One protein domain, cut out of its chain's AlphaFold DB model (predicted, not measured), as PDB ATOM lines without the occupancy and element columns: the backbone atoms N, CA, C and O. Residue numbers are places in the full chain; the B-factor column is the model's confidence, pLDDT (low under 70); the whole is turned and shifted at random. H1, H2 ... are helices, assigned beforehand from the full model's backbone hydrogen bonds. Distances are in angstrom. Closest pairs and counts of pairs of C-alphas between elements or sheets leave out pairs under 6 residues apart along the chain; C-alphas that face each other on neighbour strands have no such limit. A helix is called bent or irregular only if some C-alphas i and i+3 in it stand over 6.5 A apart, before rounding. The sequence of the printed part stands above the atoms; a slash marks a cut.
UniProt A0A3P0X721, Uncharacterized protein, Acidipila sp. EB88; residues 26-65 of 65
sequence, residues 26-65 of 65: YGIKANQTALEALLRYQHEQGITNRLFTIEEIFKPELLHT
ATOM      1  N   TYR A  26      93.419 165.046  11.330       92.81
ATOM      2  CA  TYR A  26      94.483 166.018  11.566       92.81
ATOM      3  C   TYR A  26      95.407 165.555  12.693       92.81
ATOM      4  O   TYR A  26      94.997 164.824  13.592       92.81
ATOM      5  N   GLY A  27      96.650 166.032  12.647       94.62
ATOM      6  CA  GLY A  27      97.651 165.784  13.680       94.62
ATOM      7  C   GLY A  27      98.550 164.584  13.397       94.62
ATOM      8  O   GLY A  27      98.262 163.732  12.553       94.62
ATOM      9  N   ILE A  28      99.684 164.541  14.089       96.25
ATOM     10  CA  ILE A  28     100.695 163.495  13.914       96.25
ATOM     11  C   ILE A  28     100.215 162.189  14.535       96.25
ATOM     12  O   ILE A  28     100.355 161.136  13.920       96.25
ATOM     13  N   LYS A  29      99.591 162.240  15.712       94.88
ATOM     14  CA  LYS A  29      99.157 161.059  16.458       94.88
ATOM     15  C   LYS A  29      98.161 160.216  15.670       94.88
ATOM     16  O   LYS A  29      98.291 158.996  15.625       94.88
ATOM     17  N   ALA A  30      97.182 160.857  15.037       94.62
ATOM     18  CA  ALA A  30      96.184 160.154  14.236       94.62
ATOM     19  C   ALA A  30      96.759 159.599  12.919       94.62
ATOM     20  O   ALA A  30      96.234 158.626  12.384       94.62
ATOM     21  N   ASN A  31      97.863 160.174  12.425       96.12
ATOM     22  CA  ASN A  31      98.503 159.798  11.163       96.12
ATOM     23  C   ASN A  31      99.830 159.043  11.332       96.12
ATOM     24  O   ASN A  31     100.501 158.780  10.333       96.12
ATOM     25  N   GLN A  32     100.222 158.677  12.555       96.00
ATOM     26  CA  GLN A  32     101.561 158.163  12.854       96.00
ATOM     27  C   GLN A  32     101.918 156.960  11.971       96.00
ATOM     28  O   GLN A  32     102.935 156.978  11.285       96.00
ATOM     29  N   THR A  33     101.030 155.967  11.891       96.12
ATOM     30  CA  THR A  33     101.228 154.770  11.060       96.12
ATOM     31  C   THR A  33     101.422 155.107   9.578       96.12
ATOM     32  O   THR A  33     102.252 154.497   8.902       96.12
ATOM     33  N   ALA A  34     100.665 156.076   9.053       96.31
ATOM     34  CA  ALA A  34     100.755 156.484   7.654       96.31
ATOM     35  C   ALA A  34     102.061 157.242   7.372       96.31
ATOM     36  O   ALA A  34     102.717 156.984   6.364       96.31
ATOM     37  N   LEU A  35     102.466 158.131   8.283       97.25
ATOM     38  CA  LEU A  35     103.717 158.883   8.196       97.25
ATOM     39  C   LEU A  35     104.937 157.958   8.289       97.25
ATOM     40  O   LEU A  35     105.843 158.059   7.466       97.25
ATOM     41  N   GLU A  36     104.942 157.009   9.225       97.88
ATOM     42  CA  GLU A  36     106.004 156.001   9.339       97.88
ATOM     43  C   GLU A  36     106.100 155.135   8.077       97.88
ATOM     44  O   GLU A  36     107.197 154.845   7.594       97.88
ATOM     45  N   ALA A  37     104.956 154.739   7.506       98.25
ATOM     46  CA  ALA A  37     104.928 153.994   6.254       98.25
ATOM     47  C   ALA A  37     105.476 154.815   5.081       98.25
ATOM     48  O   ALA A  37     106.287 154.299   4.313       98.25
ATOM     49  N   LEU A  38     105.084 156.086   4.967       98.00
ATOM     50  CA  LEU A  38     105.597 157.003   3.953       98.00
ATOM     51  C   LEU A  38     107.122 157.127   4.037       98.00
ATOM     52  O   LEU A  38     107.799 156.927   3.031       98.00
ATOM     53  N   LEU A  39     107.659 157.407   5.227       98.38
ATOM     54  CA  LEU A  39     109.100 157.570   5.445       98.38
ATOM     55  C   LEU A  39     109.877 156.294   5.109       98.38
ATOM     56  O   LEU A  39     110.922 156.352   4.458       98.38
ATOM     57  N   ARG A  40     109.336 155.135   5.496       98.50
ATOM     58  CA  ARG A  40     109.909 153.834   5.142       98.50
ATOM     59  C   ARG A  40     109.947 153.635   3.629       98.50
ATOM     60  O   ARG A  40     111.011 153.331   3.095       98.50
ATOM     61  N   TYR A  41     108.830 153.839   2.934       98.56
ATOM     62  CA  TYR A  41     108.772 153.624   1.486       98.56
ATOM     63  C   TYR A  41     109.628 154.618   0.706       98.56
ATOM     64  O   TYR A  41     110.277 154.225  -0.258       98.56
ATOM     65  N   GLN A  42     109.703 155.876   1.143       98.31
ATOM     66  CA  GLN A  42     110.600 156.862   0.537       98.31
ATOM     67  C   GLN A  42     112.061 156.415   0.598       98.31
ATOM     68  O   GLN A  42     112.789 156.549  -0.388       98.31
ATOM     69  N   HIS A  43     112.478 155.843   1.725       98.38
ATOM     70  CA  HIS A  43     113.820 155.300   1.860       98.38
ATOM     71  C   HIS A  43     114.023 154.037   1.009       98.38
ATOM     72  O   HIS A  43     114.997 153.954   0.266       98.38
ATOM     73  N   GLU A  44     113.094 153.077   1.056       98.56
ATOM     74  CA  GLU A  44     113.170 151.834   0.268       98.56
ATOM     75  C   GLU A  44     113.220 152.093  -1.246       98.56
ATOM     76  O   GLU A  44     113.868 151.356  -1.986       98.56
ATOM     77  N   GLN A  45     112.565 153.158  -1.707       98.56
ATOM     78  CA  GLN A  45     112.546 153.572  -3.109       98.56
ATOM     79  C   GLN A  45     113.740 154.459  -3.500       98.56
ATOM     80  O   GLN A  45     113.842 154.870  -4.654       98.56
ATOM     81  N   GLY A  46     114.638 154.770  -2.561       97.81
ATOM     82  CA  GLY A  46     115.815 155.603  -2.808       97.81
ATOM     83  C   GLY A  46     115.508 157.089  -3.017       97.81
ATOM     84  O   GLY A  46     116.350 157.812  -3.544       97.81
ATOM     85  N   ILE A  47     114.322 157.559  -2.611       98.06
ATOM     86  CA  ILE A  47     113.967 158.988  -2.630       98.06
ATOM     87  C   ILE A  47     114.789 159.739  -1.575       98.06
ATOM     88  O   ILE A  47     115.236 160.860  -1.812       98.06
ATOM     89  N   THR A  48     115.018 159.112  -0.418       97.81
ATOM     90  CA  THR A  48     115.888 159.633   0.639       97.81
ATOM     91  C   THR A  48     117.144 158.780   0.784       97.81
ATOM     92  O   THR A  48     117.124 157.565   0.611       97.81
ATOM     93  N   ASN A  49     118.260 159.421   1.138       97.31
ATOM     94  CA  ASN A  49     119.553 158.754   1.344       97.31
ATOM     95  C   ASN A  49     119.645 157.967   2.664       97.31
ATOM     96  O   ASN A  49     120.614 157.240   2.877       97.31
ATOM     97  N   ARG A  50     118.676 158.157   3.562       97.94
ATOM     98  CA  ARG A  50     118.528 157.448   4.834       97.94
ATOM     99  C   ARG A  50     117.062 157.407   5.251       97.94
ATOM    100  O   ARG A  50     116.241 158.170   4.735       97.94
ATOM    101  N   LEU A  51     116.755 156.544   6.213       98.19
ATOM    102  CA  LEU A  51     115.457 156.521   6.874       98.19
ATOM    103  C   LEU A  51     115.366 157.692   7.864       98.19
ATOM    104  O   LEU A  51     116.235 157.840   8.726       98.19
ATOM    105  N   PHE A  52     114.342 158.527   7.706       98.19
ATOM    106  CA  PHE A  52     114.017 159.609   8.637       98.19
ATOM    107  C   PHE A  52     112.959 159.154   9.643       98.19
ATOM    108  O   PHE A  52     112.154 158.273   9.333       98.19
ATOM    109  N   THR A  53     112.930 159.787  10.816       97.75
ATOM    110  CA  THR A  53     111.837 159.646  11.791       97.75
ATOM    111  C   THR A  53     110.925 160.872  11.796       97.75
ATOM    112  O   THR A  53     111.289 161.944  11.308       97.75
ATOM    113  N   ILE A  54     109.722 160.722  12.355       97.44
ATOM    114  CA  ILE A  54     108.731 161.803  12.467       97.44
ATOM    115  C   ILE A  54     109.306 162.991  13.257       97.44
ATOM    116  O   ILE A  54     109.125 164.142  12.866       97.44
ATOM    117  N   GLU A  55     110.056 162.722  14.322       97.12
ATOM    118  CA  GLU A  55     110.690 163.726  15.181       97.12
ATOM    119  C   GLU A  55     111.771 164.537  14.459       97.12
ATOM    120  O   GLU A  55     112.047 165.671  14.843       97.12
ATOM    121  N   GLU A  56     112.384 163.977  13.412       96.88
ATOM    122  CA  GLU A  56     113.394 164.676  12.615       96.88
ATOM    123  C   GLU A  56     112.777 165.624  11.581       96.88
ATOM    124  O   GLU A  56     113.401 166.624  11.216       96.88
ATOM    125  N   ILE A  57     111.577 165.307  11.079       95.81
ATOM    126  CA  ILE A  57     110.953 166.040   9.965       95.81
ATOM    127  C   ILE A  57     109.869 167.025  10.411       95.81
ATOM    128  O   ILE A  57     109.566 167.970   9.679       95.81
ATOM    129  N   PHE A  58     109.304 166.847  11.607       96.12
ATOM    130  CA  PHE A  58     108.300 167.744  12.171       96.12
ATOM    131  C   PHE A  58     108.853 168.590  13.316       96.12
ATOM    132  O   PHE A  58     109.826 168.253  13.986       96.12
ATOM    133  N   LYS A  59     108.208 169.735  13.548       96.94
ATOM    134  CA  LYS A  59     108.530 170.611  14.676       96.94
ATOM    135  C   LYS A  59     108.044 169.998  16.001       96.94
ATOM    136  O   LYS A  59     106.969 169.393  15.999       96.94
ATOM    137  N   PRO A  60     108.771 170.177  17.126       96.00
ATOM    138  CA  PRO A  60     108.416 169.576  18.417       96.00
ATOM    139  C   PRO A  60     106.987 169.874  18.881       96.00
ATOM    140  O   PRO A  60     106.330 169.005  19.448       96.00
ATOM    141  N   GLU A  61     106.474 171.072  18.594       96.12
ATOM    142  CA  GLU A  61     105.131 171.503  18.994       96.12
ATOM    143  C   GLU A  61     104.017 170.691  18.313       96.12
ATOM    144  O   GLU A  61     102.882 170.681  18.784       96.12
ATOM    145  N   LEU A  62     104.333 169.999  17.213       95.31
ATOM    146  CA  LEU A  62     103.380 169.201  16.445       95.31
ATOM    147  C   LEU A  62     103.368 167.722  16.851       95.31
ATOM    148  O   LEU A  62     102.411 167.022  16.524       95.31
ATOM    149  N   LEU A  63     104.374 167.235  17.586       94.44
ATOM    150  CA  LEU A  63     104.547 165.802  17.891       94.44
ATOM    151  C   LEU A  63     103.419 165.202  18.742       94.44
ATOM    152  O   LEU A  63     103.260 163.984  18.797       94.44
ATOM    153  N   HIS A  64     102.627 166.047  19.403       92.69
ATOM    154  CA  HIS A  64     101.509 165.636  20.255       92.69
ATOM    155  C   HIS A  64     100.139 166.051  19.703       92.69
ATOM    156  O   HIS A  64      99.147 165.956  20.429       92.69
ATOM    157  N   THR A  65     100.098 166.524  18.451       93.38
ATOM    158  CA  THR A  65      98.849 166.839  17.738       93.38
ATOM    159  C   THR A  65      98.134 165.592  17.259       93.38
ATOM    160  O   THR A  65      98.825 164.607  16.912       93.38
TER     161      THR A  65
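AT A GLANCE: This is residues 26 to 65 of the 65 residues of an uncharacterized protein of Acidipila sp. EB88 (UniProt A0A3P0X721). One long kinked helix, H1, makes the length of this small elongated model, and the rest of the printed part folds back beside it: residues 45 to 53 turn round at the end of H1 and return, the short helix H2 lies over H1, and the last residues come back near the first ones. The printed part has 40 residues, with two named helices in the order H1, H2 and no named strand. The class is all helix. The whole is only just compact, close to loose, with a radius of gyration of the C-alphas of 10.5 A, and its C-alphas span 29 by 16 by 9 A.

IN THESE COORDINATES: The printed part begins at Tyr 26, whose C-alpha is at (94.483, 166.018, 11.566). H1 is residues 28 to 44, 21.9 A from first to last C-alpha, from C-alpha 28 at (100.695, 163.495, 13.914) to C-alpha 44 at (113.170, 151.834, 0.268). H1 has a kink of 36 degrees near residue 35, and it is irregular: C-alphas 30 and 33 are 8.0 A apart. H2 is residues 54 to 57, 5.4 A from first to last C-alpha, ending with C-alpha 57 at (110.953, 166.040, 9.965). Residues 60 to 62 are a helical run too short to bear a name.

HOW THE PARTS SIT: H1 and H2 are close but not clearly touching, with 2 pairs of C-alphas within 8 A. Their closest C-alphas, those of Glu 36 and Ile 54, are 7.1 A apart, and their centres are 10.5 A apart. In H1, 11 of 13 O i to N i+4 pairs are within hydrogen-bond range; H2, with four residues, is too short for such a pair, and its one O i to N i+3 pair is within range.

THE WHOLE: The two C-alphas farthest apart, those of Gln 45 and Glu 61, are 29.4 A apart, while the first and last printed C-alphas, of Tyr 26 and Thr 65, are 7.6 A apart. Thr 65 is the chain's last residue. The link from H1 to H2, of 9 residues, is short but not tight. The printed part has no cut. Its mean pLDDT is 96.7, and no printed residue is under 70.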